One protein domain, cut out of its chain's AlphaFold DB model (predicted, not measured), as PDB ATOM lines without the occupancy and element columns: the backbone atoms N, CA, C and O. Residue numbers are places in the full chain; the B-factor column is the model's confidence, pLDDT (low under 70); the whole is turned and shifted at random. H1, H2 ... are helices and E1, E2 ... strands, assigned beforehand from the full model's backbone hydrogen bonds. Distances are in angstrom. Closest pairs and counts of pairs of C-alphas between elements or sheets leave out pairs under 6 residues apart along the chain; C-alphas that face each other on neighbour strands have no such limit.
ATOM      1  N   LYS A 100     -40.608 -13.649  25.167       50.84
ATOM      2  CA  LYS A 100     -39.178 -14.097  25.232       50.84
ATOM      3  C   LYS A 100     -38.864 -15.542  24.851       50.84
ATOM      4  O   LYS A 100     -37.755 -15.804  24.396       50.84
ATOM      5  N   ARG A 101     -39.803 -16.481  24.990       50.75
ATOM      6  CA  ARG A 101     -39.531 -17.915  24.745       50.75
ATOM      7  C   ARG A 101     -39.999 -18.427  23.382       50.75
ATOM      8  O   ARG A 101     -39.260 -19.166  22.745       50.75
ATOM      9  N   HIS A 102     -41.179 -18.023  22.912       50.09
ATOM     10  CA  HIS A 102     -41.723 -18.513  21.636       50.09
ATOM     11  C   HIS A 102     -41.065 -17.856  20.412       50.09
ATOM     12  O   HIS A 102     -40.800 -18.537  19.424       50.09
ATOM     13  N   TYR A 103     -40.699 -16.574  20.516       59.59
ATOM     14  CA  TYR A 103     -39.952 -15.846  19.484       59.59
ATOM     15  C   TYR A 103     -38.623 -16.530  19.128       59.59
ATOM     16  O   TYR A 103     -38.331 -16.754  17.956       59.59
ATOM     17  N   GLN A 104     -37.856 -16.968  20.134       61.88
ATOM     18  CA  GLN A 104     -36.569 -17.643  19.919       61.88
ATOM     19  C   GLN A 104     -36.694 -18.973  19.168       61.88
ATOM     20  O   GLN A 104     -35.791 -19.337  18.421       61.88
ATOM     21  N   ILE A 105     -37.813 -19.685  19.340       65.44
ATOM     22  CA  ILE A 105     -38.061 -20.967  18.669       65.44
ATOM     23  C   ILE A 105     -38.433 -20.749  17.196       65.44
ATOM     24  O   ILE A 105     -38.008 -21.523  16.342       65.44
ATOM     25  N   ALA A 106     -39.203 -19.700  16.888       73.25
ATOM     26  CA  ALA A 106     -39.656 -19.414  15.526       73.25
ATOM     27  C   ALA A 106     -38.630 -18.639  14.677       73.25
ATOM     28  O   ALA A 106     -38.662 -18.721  13.448       73.25
ATOM     29  N   LEU A 107     -37.707 -17.911  15.315       82.19
ATOM     30  CA  LEU A 107     -36.688 -17.088  14.656       82.19
ATOM     31  C   LEU A 107     -35.898 -17.808  13.548       82.19
ATOM     32  O   LEU A 107     -35.748 -17.220  12.477       82.19
ATOM     33  N   PRO A 108     -35.404 -19.052  13.728       85.81
ATOM     34  CA  PRO A 108     -34.675 -19.751  12.670       85.81
ATOM     35  C   PRO A 108     -35.502 -19.943  11.395       85.81
ATOM     36  O   PRO A 108     -34.988 -19.764  10.294       85.81
ATOM     37  N   GLU A 109     -36.787 -20.272  11.534       83.06
ATOM     38  CA  GLU A 109     -37.685 -20.478  10.395       83.06
ATOM     39  C   GLU A 109     -38.028 -19.151   9.705       83.06
ATOM     40  O   GLU A 109     -38.004 -19.068   8.477       83.06
ATOM     41  N   LEU A 110     -38.287 -18.096  10.484       89.00
ATOM     42  CA  LEU A 110     -38.535 -16.754   9.952       89.00
ATOM     43  C   LEU A 110     -37.306 -16.204   9.215       89.00
ATOM     44  O   LEU A 110     -37.433 -15.701   8.100       89.00
ATOM     45  N   ASN A 111     -36.111 -16.369   9.785       91.69
ATOM     46  CA  ASN A 111     -34.859 -15.955   9.151       91.69
ATOM     47  C   ASN A 111     -34.576 -16.744   7.869       91.69
ATOM     48  O   ASN A 111     -34.148 -16.152   6.885       91.69
ATOM     49  N   ALA A 112     -34.899 -18.040   7.817       90.06
ATOM     50  CA  ALA A 112     -34.775 -18.817   6.584       90.06
ATOM     51  C   ALA A 112     -35.685 -18.284   5.457       90.06
ATOM     52  O   ALA A 112     -35.305 -18.314   4.283       90.06
ATOM     53  N   LEU A 113     -36.882 -17.782   5.791       90.06
ATOM     54  CA  LEU A 113     -37.774 -17.136   4.822       90.06
ATOM     55  C   LEU A 113     -37.213 -15.792   4.342       90.06
ATOM     56  O   LEU A 113     -37.259 -15.523   3.139       90.06
ATOM     57  N   VAL A 114     -36.653 -14.989   5.255       92.19
ATOM     58  CA  VAL A 114     -35.962 -13.735   4.916       92.19
ATOM     59  C   VAL A 114     -34.781 -14.014   3.986       92.19
ATOM     60  O   VAL A 114     -34.763 -13.491   2.877       92.19
ATOM     61  N   ASP A 115     -33.863 -14.907   4.359       90.56
ATOM     62  CA  ASP A 115     -32.690 -15.266   3.547       90.56
ATOM     63  C   ASP A 115     -33.087 -15.693   2.125       90.56
ATOM     64  O   ASP A 115     -32.493 -15.288   1.118       90.56
ATOM     65  N   LYS A 116     -34.144 -16.503   2.020       91.19
ATOM     66  CA  LYS A 116     -34.595 -17.046   0.742       91.19
ATOM     67  C   LYS A 116     -35.238 -15.989  -0.152       91.19
ATOM     68  O   LYS A 116     -34.939 -15.955  -1.352       91.19
ATOM     69  N   HIS A 117     -36.112 -15.150   0.401       89.62
ATOM     70  CA  HIS A 117     -37.036 -14.339  -0.392       89.62
ATOM     71  C   HIS A 117     -36.795 -12.833  -0.309       89.62
ATOM     72  O   HIS A 117     -37.013 -12.149  -1.307       89.62
ATOM     73  N   PHE A 118     -36.312 -12.316   0.820       90.12
ATOM     74  CA  PHE A 118     -36.133 -10.883   1.005       90.12
ATOM     75  C   PHE A 118     -35.009 -10.349   0.121       90.12
ATOM     76  O   PHE A 118     -33.909 -10.907   0.053       90.12
ATOM     77  N   ARG A 119     -35.282  -9.245  -0.567       86.94
ATOM     78  CA  ARG A 119     -34.289  -8.506  -1.343       86.94
ATOM     79  C   ARG A 119     -34.367  -7.057  -0.901       86.94
ATOM     80  O   ARG A 119     -35.412  -6.432  -1.046       86.94
ATOM     81  N   ALA A 120     -33.272  -6.557  -0.336       82.94
ATOM     82  CA  ALA A 120     -33.213  -5.189   0.148       82.94
ATOM     83  C   ALA A 120     -33.507  -4.207  -1.005       82.94
ATOM     84  O   ALA A 120     -32.910  -4.350  -2.080       82.94
ATOM     85  N   PRO A 121     -34.410  -3.233  -0.804       81.06
ATOM     86  CA  PRO A 121     -34.615  -2.134  -1.738       81.06
ATOM     87  C   PRO A 121     -33.306  -1.406  -2.079       81.06
ATOM     88  O   PRO A 121     -32.360  -1.388  -1.294       81.06
ATOM     89  N   SER A 122     -33.248  -0.780  -3.255       68.69
ATOM     90  CA  SER A 122     -32.098   0.037  -3.656       68.69
ATOM     91  C   SER A 122     -32.027   1.309  -2.796       68.69
ATOM     92  O   SER A 122     -32.790   2.247  -3.017       68.69
ATOM     93  N   GLY A 123     -31.137   1.323  -1.799       64.62
ATOM     94  CA  GLY A 123     -30.939   2.425  -0.849       64.62
ATOM     95  C   GLY A 123     -30.242   1.971   0.444       64.62
ATOM     96  O   GLY A 123     -30.212   0.782   0.748       64.62
ATOM     97  N   GLU A 124     -29.669   2.921   1.192       56.62
ATOM     98  CA  GLU A 124     -28.777   2.732   2.360       56.62
ATOM     99  C   GLU A 124     -29.398   2.427   3.759       56.62
ATOM    100  O   GLU A 124     -28.687   2.575   4.754       56.62
ATOM    101  N   PRO A 125     -30.660   2.003   3.963       76.25
ATOM    102  CA  PRO A 125     -31.050   1.505   5.285       76.25
ATOM    103  C   PRO A 125     -30.411   0.147   5.600       76.25
ATOM    104  O   PRO A 125     -30.497  -0.787   4.806       76.25
ATOM    105  N   THR A 126     -29.850  -0.001   6.803       83.56
ATOM    106  CA  THR A 126     -29.484  -1.309   7.390       83.56
ATOM    107  C   THR A 126     -30.668  -1.992   8.082       83.56
ATOM    108  O   THR A 126     -30.519  -3.101   8.598       83.56
ATOM    109  N   SER A 127     -31.840  -1.343   8.090       90.19
ATOM    110  CA  SER A 127     -33.098  -1.849   8.640       90.19
ATOM    111  C   SER A 127     -34.298  -1.400   7.804       90.19
ATOM    112  O   SER A 127     -34.349  -0.255   7.349       90.19
ATOM    113  N   TYR A 128     -35.277  -2.287   7.639       91.56
ATOM    114  CA  TYR A 128     -36.533  -2.037   6.940       91.56
ATOM    115  C   TYR A 128     -37.721  -2.519   7.772       91.56
ATOM    116  O   TYR A 128     -37.742  -3.656   8.240       91.56
ATOM    117  N   LYS A 129     -38.742  -1.668   7.916       91.75
ATOM    118  CA  LYS A 129     -39.939  -1.936   8.723       91.75
ATOM    119  C   LYS A 129     -41.164  -2.118   7.819       91.75
ATOM    120  O   LYS A 129     -41.482  -1.233   7.024       91.75
ATOM    121  N   TYR A 130     -41.859  -3.247   7.947       92.50
ATOM    122  CA  TYR A 130     -43.002  -3.628   7.108       92.50
ATOM    123  C   TYR A 130     -44.230  -3.953   7.949       92.50
ATOM    124  O   TYR A 130     -44.127  -4.685   8.925       92.50
ATOM    125  N   ILE A 131     -45.406  -3.485   7.530       92.81
ATOM    126  CA  ILE A 131     -46.675  -3.878   8.151       92.81
ATOM    127  C   ILE A 131     -47.270  -5.046   7.362       92.81
ATOM    128  O   ILE A 131     -47.442  -4.967   6.144       92.81
ATOM    129  N   VAL A 132     -47.581  -6.116   8.082       91.38
ATOM    130  CA  VAL A 132     -48.292  -7.306   7.627       91.38
ATOM    131  C   VAL A 132     -49.746  -7.190   8.069       91.38
ATOM    132  O   VAL A 132     -50.016  -7.022   9.256       91.38
ATOM    133  N   TYR A 133     -50.674  -7.316   7.126       92.25
ATOM    134  CA  TYR A 133     -52.118  -7.236   7.341       92.25
ATOM    135  C   TYR A 133     -52.731  -8.612   7.093       92.25
ATOM    136  O   TYR A 133     -52.717  -9.091   5.963       92.25
ATOM    137  N   PHE A 134     -53.238  -9.276   8.132       88.12
ATOM    138  CA  PHE A 134     -53.841 -10.614   8.029       88.12
ATOM    139  C   PHE A 134     -52.965 -11.628   7.262       88.12
ATOM    140  O   PHE A 134     -53.441 -12.423   6.457       88.12
ATOM    141  N   GLY A 135     -51.645 -11.553   7.455       86.12
ATOM    142  CA  GLY A 135     -50.663 -12.397   6.764       86.12
ATOM    143  C   GLY A 135     -50.300 -11.975   5.339       86.12
ATOM    144  O   GLY A 135     -49.477 -12.630   4.703       86.12
ATOM    145  N   ARG A 136     -50.862 -10.875   4.841       88.25
ATOM    146  CA  ARG A 136     -50.585 -10.305   3.521       88.25
ATOM    147  C   ARG A 136     -49.716  -9.051   3.648       88.25
ATOM    148  O   ARG A 136     -49.785  -8.315   4.631       88.25
ATOM    149  N   VAL A 137     -48.868  -8.818   2.650       89.00
ATOM    150  CA  VAL A 137     -47.959  -7.664   2.568       89.00
ATOM    151  C   VAL A 137     -47.972  -7.166   1.126       89.00
ATOM    152  O   VAL A 137     -48.059  -7.975   0.203       89.00
ATOM    153  N   ARG A 138     -47.858  -5.848   0.908       85.50
ATOM    154  CA  ARG A 138     -47.768  -5.281  -0.453       85.50
ATOM    155  C   ARG A 138     -46.521  -5.756  -1.205       85.50
ATOM    156  O   ARG A 138     -46.563  -5.944  -2.418       85.50
ATOM    157  N   ASP A 139     -45.419  -5.953  -0.488       85.50
ATOM    158  CA  ASP A 139     -44.193  -6.512  -1.046       85.50
ATOM    159  C   ASP A 139     -44.329  -8.032  -1.215       85.50
ATOM    160  O   ASP A 139     -44.324  -8.791  -0.242       85.50
ATOM    161  N   ARG A 140     -44.419  -8.481  -2.471       83.25
ATOM    162  CA  ARG A 140     -44.546  -9.904  -2.821       83.25
ATOM    163  C   ARG A 140     -43.356 -10.745  -2.364       83.25
ATOM    164  O   ARG A 140     -43.521 -11.940  -2.132       83.25
ATOM    165  N   SER A 141     -42.170 -10.154  -2.212       86.25
ATOM    166  CA  SER A 141     -40.999 -10.877  -1.701       86.25
ATOM    167  C   SER A 141     -41.179 -11.311  -0.241       86.25
ATOM    168  O   SER A 141     -40.577 -12.290   0.195       86.25
ATOM    169  N   LEU A 142     -42.063 -10.638   0.500       89.06
ATOM    170  CA  LEU A 142     -42.346 -10.909   1.906       89.06
ATOM    171  C   LEU A 142     -43.636 -11.697   2.130       89.06
ATOM    172  O   LEU A 142     -43.991 -11.953   3.275       89.06
ATOM    173  N   GLU A 143     -44.331 -12.130   1.079       85.75
ATOM    174  CA  GLU A 143     -45.621 -12.812   1.216       85.75
ATOM    175  C   GLU A 143     -45.514 -14.106   2.042       85.75
ATOM    176  O   GLU A 143     -46.311 -14.342   2.950       85.75
ATOM    177  N   ALA A 144     -44.481 -14.918   1.793       82.62
ATOM    178  CA  ALA A 144     -44.235 -16.138   2.563       82.62
ATOM    179  C   ALA A 144     -43.942 -15.843   4.046       82.62
ATOM    180  O   ALA A 144     -44.410 -16.571   4.924       82.62
ATOM    181  N   LEU A 145     -43.205 -14.759   4.324       89.50
ATOM    182  CA  LEU A 145     -42.931 -14.302   5.685       89.50
ATOM    183  C   LEU A 145     -44.216 -13.811   6.360       89.50
ATOM    184  O   LEU A 145     -44.508 -14.231   7.475       89.50
ATOM    185  N   GLY A 146     -45.014 -12.989   5.675       87.62
ATOM    186  CA  GLY A 146     -46.289 -12.474   6.171       87.62
ATOM    187  C   GLY A 146     -47.250 -13.593   6.566       87.62
ATOM    188  O   GLY A 146     -47.739 -13.608   7.696       87.62
ATOM    189  N   ARG A 147     -47.444 -14.586   5.685       81.62
ATOM    190  CA  ARG A 147     -48.291 -15.758   5.959       81.62
ATOM    191  C   ARG A 147     -47.812 -16.502   7.202       81.62
ATOM    192  O   ARG A 147     -48.622 -16.831   8.064       81.62
ATOM    193  N   LYS A 148     -46.495 -16.706   7.329       81.88
ATOM    194  CA  LYS A 148     -45.903 -17.387   8.486       81.88
ATOM    195  C   LYS A 148     -46.050 -16.586   9.783       81.88
ATOM    196  O   LYS A 148     -46.335 -17.171  10.823       81.88
ATOM    197  N   LEU A 149     -45.880 -15.266   9.736       85.31
ATOM    198  CA  LEU A 149     -46.065 -14.385  10.891       85.31
ATOM    199  C   LEU A 149     -47.512 -14.422  11.382       85.31
ATOM    200  O   LEU A 149     -47.754 -14.636  12.568       85.31
ATOM    201  N   PHE A 150     -48.482 -14.298  10.475       83.31
ATOM    202  CA  PHE A 150     -49.885 -14.453  10.847       83.31
ATOM    203  C   PHE A 150     -50.161 -15.859  11.371       83.31
ATOM    204  O   PHE A 150     -50.904 -16.019  12.336       83.31
ATOM    205  N   ASP A 151     -49.496 -16.876  10.817       74.44
ATOM    206  CA  ASP A 151     -49.618 -18.238  11.308       74.44
ATOM    207  C   ASP A 151     -49.140 -18.431  12.749       74.44
ATOM    208  O   ASP A 151     -49.725 -19.216  13.491       74.44
ATOM    209  N   LEU A 152     -48.080 -17.742  13.143       74.44
ATOM    210  CA  LEU A 152     -47.501 -17.886  14.472       74.44
ATOM    211  C   LEU A 152     -48.209 -17.025  15.514       74.44
ATOM    212  O   LEU A 152     -48.367 -17.461  16.648       74.44
ATOM    213  N   PHE A 153     -48.597 -15.809  15.132       77.44
ATOM    214  CA  PHE A 153     -49.011 -14.788  16.090       77.44
ATOM    215  C   PHE A 153     -50.509 -14.481  16.035       77.44
ATOM    216  O   PHE A 153     -51.063 -14.064  17.038       77.44
ATOM    217  N   ARG A 154     -51.184 -14.683  14.895       80.00
ATOM    218  CA  ARG A 154     -52.639 -14.459  14.736       80.00
ATOM    219  C   ARG A 154     -53.127 -13.047  15.080       80.00
ATOM    220  O   ARG A 154     -54.287 -12.857  15.431       80.00
ATOM    221  N   PHE A 155     -52.284 -12.028  14.916       85.38
ATOM    222  CA  PHE A 155     -52.728 -10.634  15.037       85.38
ATOM    223  C   PHE A 155     -53.191 -10.090  13.678       85.38
ATOM    224  O   PHE A 155     -52.515 -10.327  12.674       85.38
ATOM    225  N   PRO A 156     -54.301  -9.327  13.630       89.12
ATOM    226  CA  PRO A 156     -54.803  -8.680  12.419       89.12
ATOM    227  C   PRO A 156     -53.753  -7.830  11.709       89.12
ATOM    228  O   PRO A 156     -53.697  -7.805  10.482       89.12
ATOM    229  N   MET A 157     -52.907  -7.149  12.482       90.88
ATOM    230  CA  MET A 157     -51.799  -6.365  11.965       90.88
ATOM    231  C   MET A 157     -50.570  -6.516  12.842       90.88
ATOM    232  O   MET A 157     -50.648  -6.410  14.068       90.88
ATOM    233  N   ILE A 158     -49.435  -6.726  12.190       88.38
ATOM    234  CA  ILE A 158     -48.133  -6.866  12.828       88.38
ATOM    235  C   ILE A 158     -47.124  -6.071  12.020       88.38
ATOM    236  O   ILE A 158     -47.130  -6.119  10.796       88.38
ATOM    237  N   THR A 159     -46.220  -5.383  12.695       91.31
ATOM    238  CA  THR A 159     -45.013  -4.873  12.076       91.31
ATOM    239  C   THR A 159     -43.883  -5.871  12.234       91.31
ATOM    240  O   THR A 159     -43.661  -6.372  13.330       91.31
ATOM    241  N   VAL A 160     -43.149  -6.118  11.156       91.75
ATOM    242  CA  VAL A 160     -41.878  -6.840  11.167       91.75
ATOM    243  C   VAL A 160     -40.750  -5.891  10.778       91.75
ATOM    244  O   VAL A 160     -40.835  -5.197   9.764       91.75
ATOM    245  N   GLU A 161     -39.697  -5.851  11.588       92.81
ATOM    246  CA  GLU A 161     -38.449  -5.164  11.265       92.81
ATOM    247  C   GLU A 161     -37.414  -6.183  10.789       92.81
ATOM    248  O   GLU A 161     -37.164  -7.189  11.452       92.81
ATOM    249  N   ILE A 162     -36.828  -5.937   9.618       93.38
ATOM    250  CA  ILE A 162     -35.780  -6.760   9.019       93.38
ATOM    251  C   ILE A 162     -34.496  -5.941   9.004       93.38
ATOM    252  O   ILE A 162     -34.424  -4.909   8.337       93.38
ATOM    253  N   LYS A 163     -33.472  -6.416   9.712       93.25
ATOM    254  CA  LYS A 163     -32.218  -5.697   9.944       93.25
ATOM    255  C   LYS A 163     -31.005  -6.551   9.613       93.25
ATOM    256  O   LYS A 163     -31.035  -7.776   9.764       93.25
ATOM    257  N   GLN A 164     -29.931  -5.905   9.170       91.81
ATOM    258  CA  GLN A 164     -28.641  -6.565   9.009       91.81
ATOM    259  C   GLN A 164     -28.022  -6.904  10.368       91.81
ATOM    260  O   GLN A 164     -27.841  -6.036  11.224       91.81
ATOM    261  N   ASP A 165     -27.667  -8.175  10.545       87.00
ATOM    262  CA  ASP A 165     -26.837  -8.627  11.654       87.00
ATOM    263  C   ASP A 165     -25.387  -8.122  11.498       87.00
ATOM    264  O   ASP A 165     -24.989  -7.571  10.469       87.00
ATOM    265  N   ALA A 166     -24.553  -8.344  12.518       84.62
ATOM    266  CA  ALA A 166     -23.141  -7.945  12.492       84.62
ATOM    267  C   ALA A 166     -22.317  -8.601  11.359       84.62
ATOM    268  O   ALA A 166     -21.180  -8.203  11.119       84.62
ATOM    269  N   LYS A 167     -22.864  -9.615  10.675       85.69
ATOM    270  CA  LYS A 167     -22.256 -10.306   9.530       85.69
ATOM    271  C   LYS A 167     -22.853  -9.844   8.192       85.69
ATOM    272  O   LYS A 167     -22.542 -10.438   7.163       85.69
ATOM    273  N   GLY A 168     -23.705  -8.817   8.198       84.56
ATOM    274  CA  GLY A 168     -24.360  -8.273   7.008       84.56
ATOM    275  C   GLY A 168     -25.526  -9.116   6.485       84.56
ATOM    276  O   GLY A 168     -25.992  -8.870   5.372       84.56
ATOM    277  N   ARG A 169     -26.007 -10.113   7.241       89.50
ATOM    278  CA  ARG A 169     -27.161 -10.934   6.844       89.50
ATOM    279  C   ARG A 169     -28.453 -10.296   7.314       89.50
ATOM    280  O   ARG A 169     -28.535  -9.828   8.444       89.50
ATOM    281  N   TRP A 170     -29.470 -10.321   6.465       92.31
ATOM    282  CA  TRP A 170     -30.791  -9.817   6.809       92.31
ATOM    283  C   TRP A 170     -31.516 -10.799   7.720       92.31
ATOM    284  O   TRP A 170     -31.662 -11.970   7.392       92.31
ATOM    285  N   THR A 171     -31.978 -10.316   8.863       92.25
ATOM    286  CA  THR A 171     -32.671 -11.125   9.866       92.25
ATOM    287  C   THR A 171     -33.882 -10.378  10.391       92.25
ATOM    288  O   THR A 171     -33.929  -9.149  10.332       92.25
ATOM    289  N   VAL A 172     -34.869 -11.114  10.893       91.38
ATOM    290  CA  VAL A 172     -35.982 -10.524  11.633       91.38
ATOM    291  C   VAL A 172     -35.455 -10.014  12.975       91.38
ATOM    292  O   VAL A 172     -34.951 -10.796  13.780       91.38
ATOM    293  N   ASP A 173     -35.555  -8.705  13.189       89.44
ATOM    294  CA  ASP A 173     -35.110  -8.016  14.404       89.44
ATOM    295  C   ASP A 173     -36.239  -7.945  15.437       89.44
ATOM    296  O   ASP A 173     -36.069  -8.379  16.581       89.44
ATOM    297  N   SER A 174     -37.419  -7.485  15.007       87.12
ATOM    298  CA  SER A 174     -38.596  -7.331  15.860       87.12
ATOM    299  C   SER A 174     -39.897  -7.668  15.128       87.12
ATOM    300  O   SER A 174     -40.003  -7.565  13.902       87.12
ATOM    301  N   VAL A 175     -40.891  -8.113  15.902       86.81
ATOM    302  CA  VAL A 175     -42.250  -8.419  15.446       86.81
ATOM    303  C   VAL A 175     -43.226  -7.884  16.492       86.81
ATOM    304  O   VAL A 175     -43.243  -8.382  17.615       86.81
ATOM    305  N   GLU A 176     -44.026  -6.880  16.144       85.69
ATOM    306  CA  GLU A 176     -44.874  -6.150  17.099       85.69
ATOM    307  C   GLU A 176     -46.302  -5.974  16.562       85.69
ATOM    308  O   GLU A 176     -46.462  -5.596  15.400       85.69
ATOM    309  N   PRO A 177     -47.362  -6.204  17.358       84.44
ATOM    310  CA  PRO A 177     -48.728  -5.866  16.960       84.44
ATOM    311  C   PRO A 177     -48.881  -4.377  16.636       84.44
ATOM    312  O   PRO A 177     -48.214  -3.530  17.228       84.44
ATOM    313  N   VAL A 178     -49.789  -4.050  15.717       86.25
ATOM    314  CA  VAL A 178     -50.043  -2.663  15.295       86.25
ATOM    315  C   VAL A 178     -51.477  -2.264  15.580       86.25
ATOM    316  O   VAL A 178     -52.415  -3.003  15.281       86.25
TER     317      VAL A 178
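What this domain is: This is residues 100 to 178 of the 534 residues of the protein "RimK family alpha-L-glutamate ligase" of Micavibrio aeruginosavorus (UniProt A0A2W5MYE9). Two layers: a twisted antiparallel sheet, order E1 E2 E3, with helices H1 and H2 side by side over one face and the other face bare. The printed part has 79 residues, class mixed, with H1, E1, H2, E2, E3 along the chain. It is compact, radius of gyration of the C-alphas 11.7 A, spanning 31 by 28 by 21 A.

Where its parts are: H1, residues 102 to 117, 22.9 A, begins at C-alpha (-41.723, -18.513, 21.636) and has a kink of 35 degrees near residue 109. E1 is 127 to 133, 19.8 A; H2 140 to 153, 20.0 A; E2 157 to 164, 23.3 A. E3, 170 to 177, 21.0 A, ends at C-alpha (-48.728, -5.866, 16.960).

How they stand to each other: H1, over E3, touches H2 with residues 110 to 117 alone, closest C-alphas His 117 and Ser 141, 5.4 A. O i to N i+4 pairs within hydrogen-bond range: H1 10 of 12, H2 8 of 10. N 130 and O 160 of E1 and E2 are 2.9 A apart; N 161 and O 174 of hairpin E2 and E3, 2.9 A.

The domain as a whole: The printed part has no cut and no long link. Residues 100 to 105 and 122 to 124 have pLDDT under 70.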